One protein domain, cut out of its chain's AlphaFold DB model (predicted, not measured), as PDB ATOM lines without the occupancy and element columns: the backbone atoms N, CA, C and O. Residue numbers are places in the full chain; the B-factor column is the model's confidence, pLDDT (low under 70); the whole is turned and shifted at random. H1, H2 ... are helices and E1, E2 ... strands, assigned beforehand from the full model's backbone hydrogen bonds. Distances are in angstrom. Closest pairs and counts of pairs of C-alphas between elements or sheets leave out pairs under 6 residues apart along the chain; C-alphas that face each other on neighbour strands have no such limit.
ATOM      1  N   GLY A  90     210.195 217.741 178.377       83.75
ATOM      2  CA  GLY A  90     209.197 218.779 178.172       83.75
ATOM      3  C   GLY A  90     209.295 219.889 179.216       83.75
ATOM      4  O   GLY A  90     210.148 219.885 180.107       83.75
ATOM      5  N   ASN A  91     208.367 220.844 179.120       85.00
ATOM      6  CA  ASN A  91     208.255 221.944 180.080       85.00
ATOM      7  C   ASN A  91     208.001 221.437 181.504       85.00
ATOM      8  O   ASN A  91     208.532 222.010 182.446       85.00
ATOM      9  N   GLU A  92     207.225 220.359 181.661       86.12
ATOM     10  CA  GLU A  92     206.879 219.803 182.974       86.12
ATOM     11  C   GLU A  92     208.125 219.276 183.703       86.12
ATOM     12  O   GLU A  92     208.350 219.609 184.867       86.12
ATOM     13  N   GLU A  93     208.976 218.505 183.012       88.88
ATOM     14  CA  GLU A  93     210.237 218.014 183.572       88.88
ATOM     15  C   GLU A  93     211.177 219.164 183.925       88.88
ATOM     16  O   GLU A  93     211.734 219.187 185.024       88.88
ATOM     17  N   MET A  94     211.327 220.135 183.017       88.56
ATOM     18  CA  MET A  94     212.180 221.298 183.260       88.56
ATOM     19  C   MET A  94     211.677 222.117 184.449       88.56
ATOM     20  O   MET A  94     212.476 222.465 185.313       88.56
ATOM     21  N   ASP A  95     210.370 222.360 184.565       87.62
ATOM     22  CA  ASP A  95     209.780 223.057 185.711       87.62
ATOM     23  C   ASP A  95     209.990 222.289 187.024       87.62
ATOM     24  O   ASP A  95     210.252 222.903 188.063       87.62
ATOM     25  N   GLY A  96     209.947 220.953 186.981       89.00
ATOM     26  CA  GLY A  96     210.314 220.096 188.107       89.00
ATOM     27  C   GLY A  96     211.775 220.265 188.531       89.00
ATOM     28  O   GLY A  96     212.053 220.463 189.718       89.00
ATOM     29  N   PHE A  97     212.716 220.266 187.582       88.19
ATOM     30  CA  PHE A  97     214.135 220.516 187.870       88.19
ATOM     31  C   PHE A  97     214.372 221.927 188.423       88.19
ATOM     32  O   PHE A  97     215.046 222.078 189.445       88.19
ATOM     33  N   MET A  98     213.757 222.950 187.820       89.50
ATOM     34  CA  MET A  98     213.831 224.332 188.305       89.50
ATOM     35  C   MET A  98     213.276 224.462 189.723       89.50
ATOM     36  O   MET A  98     213.845 225.184 190.543       89.50
ATOM     37  N   PHE A  99     212.200 223.740 190.049       87.56
ATOM     38  CA  PHE A  99     211.665 223.687 191.405       87.56
ATOM     39  C   PHE A  99     212.656 223.057 192.392       87.56
ATOM     40  O   PHE A  99     212.914 223.648 193.441       87.56
ATOM     41  N   ILE A 100     213.250 221.904 192.063       86.44
ATOM     42  CA  ILE A 100     214.251 221.248 192.924       86.44
ATOM     43  C   ILE A 100     215.434 222.187 193.177       86.44
ATOM     44  O   ILE A 100     215.864 222.340 194.324       86.44
ATOM     45  N   TRP A 101     215.954 222.835 192.132       85.25
ATOM     46  CA  TRP A 101     217.066 223.774 192.266       85.25
ATOM     47  C   TRP A 101     216.697 224.988 193.101       85.25
ATOM     48  O   TRP A 101     217.453 225.319 194.011       85.25
ATOM     49  N   ARG A 102     215.512 225.572 192.888       85.38
ATOM     50  CA  ARG A 102     214.998 226.654 193.734       85.38
ATOM     51  C   ARG A 102     214.962 226.238 195.196       85.38
ATOM     52  O   ARG A 102     215.475 226.955 196.043       85.38
ATOM     53  N   VAL A 103     214.420 225.059 195.499       82.00
ATOM     54  CA  VAL A 103     214.365 224.555 196.878       82.00
ATOM     55  C   VAL A 103     215.756 224.387 197.474       82.00
ATOM     56  O   VAL A 103     216.000 224.789 198.613       82.00
ATOM     57  N   LYS A 104     216.692 223.819 196.712       80.75
ATOM     58  CA  LYS A 104     218.063 223.614 197.176       80.75
ATOM     59  C   LYS A 104     218.794 224.937 197.432       80.75
ATOM     60  O   LYS A 104     219.439 225.052 198.473       80.75
ATOM     61  N   THR A 105     218.697 225.926 196.544       77.19
ATOM     62  CA  THR A 105     219.407 227.207 196.709       77.19
ATOM     63  C   THR A 105     218.760 228.094 197.758       77.19
ATOM     64  O   THR A 105     219.457 228.600 198.634       77.19
ATOM     65  N   THR A 106     217.433 228.205 197.755       74.94
ATOM     66  CA  THR A 106     216.694 228.999 198.736       74.94
ATOM     67  C   THR A 106     216.861 228.454 200.163       74.94
ATOM     68  O   THR A 106     217.006 229.216 201.116       74.94
ATOM     69  N   LEU A 107     216.935 227.130 200.346       76.69
ATOM     70  CA  LEU A 107     217.254 226.530 201.652       76.69
ATOM     71  C   LEU A 107     218.754 226.531 201.989       76.69
ATOM     72  O   LEU A 107     219.139 225.926 202.989       76.69
ATOM     73  N   LYS A 108     219.603 227.172 201.173       75.94
ATOM     74  CA  LYS A 108     221.069 227.211 201.328       75.94
ATOM     75  C   LYS A 108     221.705 225.817 201.415       75.94
ATOM     76  O   LYS A 108     222.714 225.616 202.082       75.94
ATOM     77  N   ARG A 109     221.100 224.843 200.733       75.19
ATOM     78  CA  ARG A 109     221.572 223.453 200.612       75.19
ATOM     79  C   ARG A 109     222.424 223.238 199.363       75.19
ATOM     80  O   ARG A 109     222.832 222.113 199.091       75.19
ATOM     81  N   TRP A 110     222.656 224.293 198.585       73.62
ATOM     82  CA  TRP A 110     223.520 224.271 197.415       73.62
ATOM     83  C   TRP A 110     224.343 225.559 197.316       73.62
ATOM     84  O   TRP A 110     223.923 226.603 197.806       73.62
ATOM     85  N   ALA A 111     225.538 225.450 196.729       71.56
ATOM     86  CA  ALA A 111     226.576 226.479 196.766       71.56
ATOM     87  C   ALA A 111     226.231 227.791 196.034       71.56
ATOM     88  O   ALA A 111     226.643 228.844 196.521       71.56
ATOM     89  N   PRO A 112     225.496 227.793 194.900       73.56
ATOM     90  CA  PRO A 112     225.047 229.040 194.297       73.56
ATOM     91  C   PRO A 112     224.118 229.795 195.254       73.56
ATOM     92  O   PRO A 112     223.013 229.346 195.557       73.56
ATOM     93  N   THR A 113     224.571 230.954 195.720       76.94
ATOM     94  CA  THR A 113     223.776 231.877 196.531       76.94
ATOM     95  C   THR A 113     223.204 232.984 195.654       76.94
ATOM     96  O   THR A 113     223.750 233.285 194.589       76.94
ATOM     97  N   ARG A 114     222.089 233.579 196.102       83.75
ATOM     98  CA  ARG A 114     221.444 234.720 195.428       83.75
ATOM     99  C   ARG A 114     221.100 234.424 193.963       83.75
ATOM    100  O   ARG A 114     221.297 235.246 193.070       83.75
ATOM    101  N   VAL A 115     220.602 233.218 193.706       85.25
ATOM    102  CA  VAL A 115     220.102 232.793 192.395       85.25
ATOM    103  C   VAL A 115     218.637 232.405 192.516       85.25
ATOM    104  O   VAL A 115     218.247 231.783 193.506       85.25
ATOM    105  N   ALA A 116     217.839 232.719 191.500       84.94
ATOM    106  CA  ALA A 116     216.484 232.193 191.378       84.94
ATOM    107  C   ALA A 116     216.326 231.379 190.094       84.94
ATOM    108  O   ALA A 116     216.986 231.622 189.082       84.94
ATOM    109  N   PHE A 117     215.447 230.384 190.178       87.69
ATOM    110  CA  PHE A 117     215.108 229.481 189.086       87.69
ATOM    111  C   PHE A 117     213.643 229.684 188.723       87.69
ATOM    112  O   PHE A 117     212.754 229.510 189.563       87.69
ATOM    113  N   MET A 118     213.400 230.060 187.477       87.69
ATOM    114  CA  MET A 118     212.092 230.398 186.928       87.69
ATOM    115  C   MET A 118     211.434 229.171 186.311       87.69
ATOM    116  O   MET A 118     212.108 228.198 185.985       87.69
ATOM    117  N   THR A 119     210.118 229.215 186.130       87.44
ATOM    118  CA  THR A 119     209.428 228.229 185.289       87.44
ATOM    119  C   THR A 119     209.594 228.581 183.810       87.44
ATOM    120  O   THR A 119     209.879 229.730 183.465       87.44
ATOM    121  N   ALA A 120     209.354 227.621 182.920       84.88
ATOM    122  CA  ALA A 120     209.346 227.814 181.470       84.88
ATOM    123  C   ALA A 120     208.316 228.863 181.016       84.88
ATOM    124  O   ALA A 120     208.487 229.514 179.985       84.88
ATOM    125  N   LEU A 121     207.263 229.083 181.812       86.25
ATOM    126  CA  LEU A 121     206.263 230.122 181.559       86.25
ATOM    127  C   LEU A 121     206.823 231.542 181.675       86.25
ATOM    128  O   LEU A 121     206.291 232.444 181.030       86.25
ATOM    129  N   PHE A 122     207.879 231.758 182.464       87.81
ATOM    130  CA  PHE A 122     208.415 233.097 182.694       87.81
ATOM    131  C   PHE A 122     208.866 233.770 181.395       87.81
ATOM    132  O   PHE A 122     208.461 234.898 181.120       87.81
ATOM    133  N   CYS A 123     209.646 233.068 180.567       85.38
ATOM    134  CA  CYS A 123     210.150 233.611 179.305       85.38
ATOM    135  C   CYS A 123     209.008 233.979 178.351       85.38
ATOM    136  O   CYS A 123     209.020 235.059 177.768       85.38
ATOM    137  N   LEU A 124     207.987 233.119 178.255       85.75
ATOM    138  CA  LEU A 124     206.808 233.350 177.414       85.75
ATOM    139  C   LEU A 124     206.012 234.576 177.879       85.75
ATOM    140  O   LEU A 124     205.560 235.390 177.075       85.75
ATOM    141  N   GLN A 125     205.850 234.727 179.192       89.62
ATOM    142  CA  GLN A 125     205.153 235.868 179.773       89.62
ATOM    143  C   GLN A 125     205.943 237.171 179.614       89.62
ATOM    144  O   GLN A 125     205.346 238.222 179.373       89.62
ATOM    145  N   LEU A 126     207.272 237.107 179.720       89.19
ATOM    146  CA  LEU A 126     208.150 238.253 179.518       89.19
ATOM    147  C   LEU A 126     208.152 238.702 178.054       89.19
ATOM    148  O   LEU A 126     208.056 239.897 177.789       89.19
ATOM    149  N   GLU A 127     208.195 237.763 177.108       88.50
ATOM    150  CA  GLU A 127     208.069 238.047 175.676       88.50
ATOM    151  C   GLU A 127     206.719 238.706 175.361       88.50
ATOM    152  O   GLU A 127     206.668 239.766 174.733       88.50
ATOM    153  N   ALA A 128     205.621 238.135 175.862       90.25
ATOM    154  CA  ALA A 128     204.289 238.706 175.690       90.25
ATOM    155  C   ALA A 128     204.199 240.131 176.264       90.25
ATOM    156  O   ALA A 128     203.677 241.038 175.614       90.25
ATOM    157  N   ALA A 129     204.753 240.350 177.457       91.69
ATOM    158  CA  ALA A 129     204.813 241.662 178.086       91.69
ATOM    159  C   ALA A 129     205.674 242.653 177.288       91.69
ATOM    160  O   ALA A 129     205.281 243.810 177.123       91.69
ATOM    161  N   TYR A 130     206.811 242.203 176.754       91.69
ATOM    162  CA  TYR A 130     207.702 243.013 175.928       91.69
ATOM    163  C   TYR A 130     207.022 243.473 174.638       91.69
ATOM    164  O   TYR A 130     207.146 244.638 174.269       91.69
ATOM    165  N   ASN A 131     206.251 242.601 173.988       92.88
ATOM    166  CA  ASN A 131     205.529 242.936 172.759       92.88
ATOM    167  C   ASN A 131     204.467 244.028 172.966       92.88
ATOM    168  O   ASN A 131     204.162 244.766 172.032       92.88
ATOM    169  N   VAL A 132     203.942 244.177 174.187       92.62
ATOM    170  CA  VAL A 132     203.046 245.286 174.561       92.62
ATOM    171  C   VAL A 132     203.838 246.532 174.975       92.62
ATOM    172  O   VAL A 132     203.451 247.649 174.645       92.62
ATOM    173  N   PHE A 133     204.955 246.353 175.681       93.81
ATOM    174  CA  PHE A 133     205.809 247.447 176.148       93.81
ATOM    175  C   PHE A 133     206.548 248.167 175.012       93.81
ATOM    176  O   PHE A 133     206.639 249.394 175.010       93.81
ATOM    177  N   HIS A 134     207.111 247.420 174.061       93.75
ATOM    178  CA  HIS A 134     208.011 247.953 173.039       93.75
ATOM    179  C   HIS A 134     207.366 249.039 172.154       93.75
ATOM    180  O   HIS A 134     208.027 250.062 171.943       93.75
ATOM    181  N   PRO A 135     206.111 248.882 171.677       95.44
ATOM    182  CA  PRO A 135     205.454 249.879 170.832       95.44
ATOM    183  C   PRO A 135     205.066 251.173 171.562       95.44
ATOM    184  O   PRO A 135     205.148 252.244 170.965       95.44
ATOM    185  N   ASP A 136     204.666 251.102 172.837       93.50
ATOM    186  CA  ASP A 136     204.262 252.276 173.625       93.50
ATOM    187  C   ASP A 136     204.770 252.208 175.071       93.50
ATOM    188  O   ASP A 136     204.062 251.917 176.036       93.50
ATOM    189  N   LYS A 137     206.048 252.554 175.214       93.25
ATOM    190  CA  LYS A 137     206.755 252.538 176.498       93.25
ATOM    191  C   LYS A 137     206.195 253.533 177.515       93.25
ATOM    192  O   LYS A 137     206.407 253.346 178.707       93.25
ATOM    193  N   LYS A 138     205.556 254.621 177.063       93.25
ATOM    194  CA  LYS A 138     205.117 255.715 177.946       93.25
ATOM    195  C   LYS A 138     203.789 255.402 178.624       93.25
ATOM    196  O   LYS A 138     203.591 255.825 179.760       93.25
ATOM    197  N   SER A 139     202.891 254.698 177.940       92.69
ATOM    198  CA  SER A 139     201.605 254.288 178.512       92.69
ATOM    199  C   SER A 139     201.658 252.923 179.200       92.69
ATOM    200  O   SER A 139     200.747 252.590 179.964       92.69
ATOM    201  N   TYR A 140     202.719 252.145 178.958       93.75
ATOM    202  CA  TYR A 140     202.861 250.808 179.509       93.75
ATOM    203  C   TYR A 140     202.823 250.809 181.039       93.75
ATOM    204  O   TYR A 140     203.644 251.431 181.716       93.75
ATOM    205  N   LYS A 141     201.878 250.042 181.583       93.19
ATOM    206  CA  LYS A 141     201.805 249.723 183.007       93.19
ATOM    207  C   LYS A 141     202.299 248.303 183.203       93.19
ATOM    208  O   LYS A 141     201.799 247.390 182.547       93.19
ATOM    209  N   LEU A 142     203.254 248.128 184.113       89.69
ATOM    210  CA  LEU A 142     203.783 246.810 184.436       89.69
ATOM    211  C   LEU A 142     202.650 245.928 184.999       89.69
ATOM    212  O   LEU A 142     202.024 246.323 185.985       89.69
ATOM    213  N   PRO A 143     202.354 244.770 184.384       91.06
ATOM    214  CA  PRO A 143     201.318 243.866 184.858       91.06
ATOM    215  C   PRO A 143     201.585 243.364 186.275       91.06
ATOM    216  O   PRO A 143     202.726 243.069 186.632       91.06
ATOM    217  N   GLU A 144     200.514 243.159 187.044       92.12
ATOM    218  CA  GLU A 144     200.604 242.665 188.425       92.12
ATOM    219  C   GLU A 144     201.334 241.319 188.522       92.12
ATOM    220  O   GLU A 144     202.101 241.093 189.450       92.12
ATOM    221  N   PHE A 145     201.177 240.440 187.527       88.50
ATOM    222  CA  PHE A 145     201.887 239.162 187.517       88.50
ATOM    223  C   PHE A 145     203.411 239.316 187.314       88.50
ATOM    224  O   PHE A 145     204.170 238.444 187.715       88.50
ATOM    225  N   LEU A 146     203.894 240.397 186.681       88.62
ATOM    226  CA  LEU A 146     205.336 240.681 186.607       88.62
ATOM    227  C   LEU A 146     205.853 241.275 187.916       88.62
ATOM    228  O   LEU A 146     206.970 240.977 188.334       88.62
ATOM    229  N   LEU A 147     205.021 242.067 188.593       89.31
ATOM    230  CA  LEU A 147     205.317 242.558 189.936       89.31
ATOM    231  C   LEU A 147     205.420 241.409 190.944       89.31
ATOM    232  O   LEU A 147     206.329 241.421 191.772       89.31
ATOM    233  N   SER A 148     204.565 240.389 190.846       88.56
ATOM    234  CA  SER A 148     204.620 239.223 191.733       88.56
ATOM    235  C   SER A 148     205.903 238.396 191.561       88.56
ATOM    236  O   SER A 148     206.423 237.889 192.557       88.56
ATOM    237  N   TYR A 149     206.492 238.341 190.356       86.62
ATOM    238  CA  TYR A 149     207.861 237.832 190.175       86.62
ATOM    239  C   TYR A 149     208.878 238.683 190.950       86.62
ATOM    240  O   TYR A 149     209.672 238.152 191.722       86.62
ATOM    241  N   GLY A 150     208.834 240.013 190.813       85.75
ATOM    242  CA  GLY A 150     209.746 240.920 191.522       85.75
ATOM    243  C   GLY A 150     209.650 240.824 193.050       85.75
ATOM    244  O   GLY A 150     210.671 240.907 193.734       85.75
ATOM    245  N   ARG A 151     208.440 240.591 193.576       86.25
ATOM    246  CA  ARG A 151     208.159 240.371 195.006       86.25
ATOM    247  C   ARG A 151     208.523 238.963 195.501       86.25
ATOM    248  O   ARG A 151     208.454 238.728 196.701       86.25
ATOM    249  N   GLY A 152     208.898 238.039 194.612       82.75
ATOM    250  CA  GLY A 152     209.187 236.641 194.958       82.75
ATOM    251  C   GLY A 152     207.950 235.794 195.288       82.75
ATOM    252  O   GLY A 152     208.059 234.696 195.836       82.75
ATOM    253  N   GLU A 153     206.754 236.281 194.950       85.25
ATOM    254  CA  GLU A 153     205.487 235.563 195.141       85.25
ATOM    255  C   GLU A 153     205.309 234.447 194.120       85.25
ATOM    256  O   GLU A 153     204.673 233.433 194.408       85.25
ATOM    257  N   ILE A 154     205.863 234.617 192.920       84.56
ATOM    258  CA  ILE A 154     205.881 233.566 191.917       84.56
ATOM    259  C   ILE A 154     207.243 233.458 191.239       84.56
ATOM    260  O   ILE A 154     207.880 234.465 190.980       84.56
ATOM    261  N   PRO A 155     207.639 232.233 190.883       77.94
ATOM    262  CA  PRO A 155     207.249 231.010 191.560       77.94
ATOM    263  C   PRO A 155     207.822 230.982 192.995       77.94
ATOM    264  O   PRO A 155     209.031 230.884 193.206       77.94
ATOM    265  N   SER A 156     206.932 231.050 193.993       71.50
ATOM    266  CA  SER A 156     207.314 231.081 195.408       71.50
ATOM    267  C   SER A 156     208.041 229.806 195.830       71.50
ATOM    268  O   SER A 156     207.710 228.699 195.398       71.50
ATOM    269  N   HIS A 157     209.005 229.957 196.736       66.38
ATOM    270  CA  HIS A 157     209.512 228.848 197.542       66.38
ATOM    271  C   HIS A 157     208.702 228.648 198.845       66.38
ATOM    272  O   HIS A 157     208.811 227.620 199.510       66.38
ATOM    273  N   GLY A 158     207.891 229.631 199.250       62.00
ATOM    274  CA  GLY A 158     206.983 229.565 200.401       62.00
ATOM    275  C   GLY A 158     207.641 229.600 201.786       62.00
ATOM    276  O   GLY A 158     206.928 229.573 202.784       62.00
ATOM    277  N   ARG A 159     208.982 229.636 201.879       63.31
ATOM    278  CA  ARG A 159     209.702 229.496 203.167       63.31
ATOM    279  C   ARG A 159     210.729 230.577 203.501       63.31
ATOM    280  O   ARG A 159     211.245 230.548 204.613       63.31
ATOM    281  N   THR A 160     211.073 231.475 202.580       63.84
ATOM    282  CA  THR A 160     212.224 232.385 202.768       63.84
ATOM    283  C   THR A 160     211.911 233.863 202.621       63.84
ATOM    284  O   THR A 160     212.780 234.666 202.931       63.84
ATOM    285  N   ASN A 161     210.685 234.227 202.220       69.31
ATOM    286  CA  ASN A 161     210.275 235.616 201.968       69.31
ATOM    287  C   ASN A 161     211.275 236.404 201.090       69.31
ATOM    288  O   ASN A 161     211.332 237.625 201.188       69.31
ATOM    289  N   GLU A 162     212.072 235.711 200.264       74.38
ATOM    290  CA  GLU A 162     213.082 236.329 199.402       74.38
ATOM    291  C   GLU A 162     212.398 237.167 198.324       74.38
ATOM    292  O   GLU A 162     211.544 236.672 197.586       74.38
ATOM    293  N   VAL A 163     212.812 238.426 198.213       81.62
ATOM    294  CA  VAL A 163     212.338 239.367 197.203       81.62
ATOM    295  C   VAL A 163     213.327 239.350 196.056       81.62
ATOM    296  O   VAL A 163     214.475 239.761 196.196       81.62
ATOM    297  N   TRP A 164     212.899 238.894 194.888       79.69
ATOM    298  CA  TRP A 164     213.822 238.639 193.782       79.69
ATOM    299  C   TRP A 164     214.495 239.898 193.252       79.69
ATOM    300  O   TRP A 164     215.654 239.848 192.865       79.69
ATOM    301  N   GLY A 165     213.814 241.045 193.308       76.19
ATOM    302  CA  GLY A 165     214.419 242.330 192.954       76.19
ATOM    303  C   GLY A 165     215.541 242.807 193.891       76.19
ATOM    304  O   GLY A 165     216.174 243.814 193.586       76.19
ATOM    305  N   VAL A 166     215.773 242.136 195.027       83.38
ATOM    306  CA  VAL A 166     216.732 242.549 196.073       83.38
ATOM    307  C   VAL A 166     217.714 241.425 196.422       83.38
ATOM    308  O   VAL A 166     218.922 241.643 196.548       83.38
ATOM    309  N   ASP A 167     217.205 240.205 196.562       82.81
ATOM    310  CA  ASP A 167     217.931 239.060 197.114       82.81
ATOM    311  C   ASP A 167     218.595 238.179 196.047       82.81
ATOM    312  O   ASP A 167     219.368 237.279 196.384       82.81
ATOM    313  N   VAL A 168     218.320 238.436 194.765       85.19
ATOM    314  CA  VAL A 168     218.782 237.622 193.636       85.19
ATOM    315  C   VAL A 168     219.660 238.448 192.701       85.19
ATOM    316  O   VAL A 168     219.262 239.506 192.229       85.19
ATOM    317  N   ASP A 169     220.836 237.914 192.375       88.44
ATOM    318  CA  ASP A 169     221.770 238.505 191.410       88.44
ATOM    319  C   ASP A 169     221.645 237.855 190.021       88.44
ATOM    320  O   ASP A 169     222.043 238.440 189.013       88.44
ATOM    321  N   ARG A 170     221.127 236.619 189.949       88.31
ATOM    322  CA  ARG A 170     220.994 235.852 188.698       88.31
ATOM    323  C   ARG A 170     219.665 235.109 188.612       88.31
ATOM    324  O   ARG A 170     219.316 234.340 189.509       88.31
ATOM    325  N   LEU A 171     218.978 235.288 187.487       87.19
ATOM    326  CA  LEU A 171     217.782 234.538 187.112       87.19
ATOM    327  C   LEU A 171     218.163 233.451 186.109       87.19
ATOM    328  O   LEU A 171     218.724 233.751 185.061       87.19
ATOM    329  N   ASN A 172     217.835 232.206 186.428       88.06
ATOM    330  CA  ASN A 172     217.961 231.073 185.520       88.06
ATOM    331  C   ASN A 172     216.562 230.710 185.033       88.06
ATOM    332  O   ASN A 172     215.664 230.493 185.850       88.06
ATOM    333  N   CYS A 173     216.358 230.656 183.723       86.44
ATOM    334  CA  CYS A 173     215.049 230.384 183.145       86.44
ATOM    335  C   CYS A 173     215.188 229.400 181.982       86.44
ATOM    336  O   CYS A 173     216.001 229.638 181.093       86.44
ATOM    337  N   PRO A 174     214.428 228.291 181.971       85.44
ATOM    338  CA  PRO A 174     214.473 227.377 180.846       85.44
ATOM    339  C   PRO A 174     213.857 228.053 179.621       85.44
ATOM    340  O   PRO A 174     212.705 228.494 179.650       85.44
ATOM    341  N   LEU A 175     214.619 228.111 178.535       80.06
ATOM    342  CA  LEU A 175     214.176 228.624 177.248       80.06
ATOM    343  C   LEU A 175     214.064 227.469 176.252       80.06
ATOM    344  O   LEU A 175     215.035 226.767 175.994       80.06
ATOM    345  N   PHE A 176     212.882 227.283 175.672       73.25
ATOM    346  CA  PHE A 176     212.651 226.261 174.654       73.25
ATOM    347  C   PHE A 176     212.717 226.882 173.263       73.25
ATOM    348  O   PHE A 176     211.763 227.503 172.797       73.25
ATOM    349  N   VAL A 177     213.838 226.689 172.570       66.38
ATOM    350  CA  VAL A 177     213.984 227.139 171.183       66.38
ATOM    351  C   VAL A 177     213.238 226.172 170.269       66.38
ATOM    352  O   VAL A 177     213.477 224.959 170.291       66.38
ATOM    353  N   ASN A 178     212.319 226.708 169.461       63.00
ATOM    354  CA  ASN A 178     211.504 225.957 168.499       63.00
ATOM    355  C   ASN A 178     210.740 224.767 169.116       63.00
ATOM    356  O   ASN A 178     210.517 223.757 168.449       63.00
ATOM    357  N   GLY A 179     210.377 224.863 170.400       59.44
ATOM    358  CA  GLY A 179     209.582 223.858 171.110       59.44
ATOM    359  C   GLY A 179     210.300 222.547 171.451       59.44
ATOM    360  O   GLY A 179     209.669 221.682 172.042       59.44
ATOM    361  N   ASN A 180     211.587 222.395 171.111       62.75
ATOM    362  CA  ASN A 180     212.311 221.133 171.307       62.75
ATOM    363  C   ASN A 180     213.671 221.292 171.996       62.75
ATOM    364  O   ASN A 180     214.105 220.360 172.652       62.75
ATOM    365  N   HIS A 181     214.356 222.434 171.881       58.50
ATOM    366  CA  HIS A 181     215.705 222.581 172.435       58.50
ATOM    367  C   HIS A 181     215.687 223.398 173.737       58.50
ATOM    368  O   HIS A 181     215.513 224.617 173.659       58.50
ATOM    369  N   PRO A 182     215.901 222.786 174.917       60.38
ATOM    370  CA  PRO A 182     216.052 223.532 176.160       60.38
ATOM    371  C   PRO A 182     217.424 224.223 176.223       60.38
ATOM    372  O   PRO A 182     218.453 223.632 175.897       60.38
ATOM    373  N   LEU A 183     217.436 225.485 176.637       60.81
ATOM    374  CA  LEU A 183     218.608 226.274 177.022       60.81
ATOM    375  C   LEU A 183     218.384 226.810 178.443       60.81
ATOM    376  O   LEU A 183     217.233 227.017 178.836       60.81
ATOM    377  N   LEU A 184     219.464 227.010 179.203       63.47
ATOM    378  CA  LEU A 184     219.448 227.630 180.531       63.47
ATOM    379  C   LEU A 184     220.210 228.955 180.516       63.47
ATOM    380  O   LEU A 184     221.278 228.984 179.864       63.47
TER     381      LEU A 184
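Overview. This is residues 90 to 184 of the 184 residues of the protein "uncharacterized protein LOC108828084" of Raphanus sativus (UniProt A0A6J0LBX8). Two long helices, H1 and H2, spread from near their first residues like an L, and a short pair of parallel strands, E1 and E2, lies near the middle with H1 packed on E1. From the far end of H2 the chain folds back through H3 and H4 to E2, which runs on into the small hairpin E3 and E4 near the corner of the L; residues 134 to 139 stick out beyond H2. The printed part has 95 residues, with four named helices and four named strands in the order H1, E1, H2, H3, H4, E2, E3, E4. The class is mixed, helices and strands, in two separate two-stranded sheets, one parallel and one antiparallel. The whole is compact, with a radius of gyration of the C-alphas of 14.2 A and spans of 43 by 32 by 19 A.

Arrangement. H1, residues 91 to 106, comes closest to E1, residues 115 to 117, at the C-alphas of Met 98 and Phe 117, 5.4 A apart. H1, with residues 91 to 95 alone, only just touches H2, residues 120 to 133, with 3 pairs of C-alphas within 8 A; the closest are those of Asn 91 and Ala 120, 6.1 A apart. Their lines stand about perpendicular, at 84 degrees. H2 and H3, residues 144 to 150, are near each other. H3 only just touches H4, residues 164 to 167, with 3 pairs of C-alphas within 8 A; the closest are those of Gly 150 and Gly 165, 5.1 A apart. E2, residues 170 to 172, is the parallel neighbour of E1 at 21 degrees, with N 172 and O 116 within hydrogen-bond range at 2.8 A. E1, then H2, H3 and H4, then E2 form a strand-helix-strand unit, two parallel neighbour strands with helices between them along the chain. E2 runs on into E3, residues 175 to 177, at 48 degrees. E3 and E4, residues 181 to 183, form an antiparallel hairpin, with N 175 and O 183 2.8 A apart. The closest C-alphas of H2 and E3, those of Ala 120 and Leu 175, are 6.5 A apart. Every O i to N i+4 pair is within hydrogen-bond range in H1, 9 of 10 in H2 and 2 of 3 in H3, while H4 is too short for such a pair.

Along the chain. H1 begins at C-alpha 91, (208.255, 221.944, 180.080), and is 21.7 A long. H2 is 20.6 A long and ends at C-alpha 133, (205.809, 247.447, 176.148). H3 is 9.8 A long. E4 ends at C-alpha 183, (218.608, 226.274, 177.022).

Size, cuts and confidence. The C-alphas farthest apart, those of Arg 109 and Asp 136, are 43.1 A from each other. The printed part has no cut, and the link from H3 to H4, residues 151 to 163, is long. The mean pLDDT of the printed part is 82.5, and residues 157 to 161 and 177 to 184 are under 70.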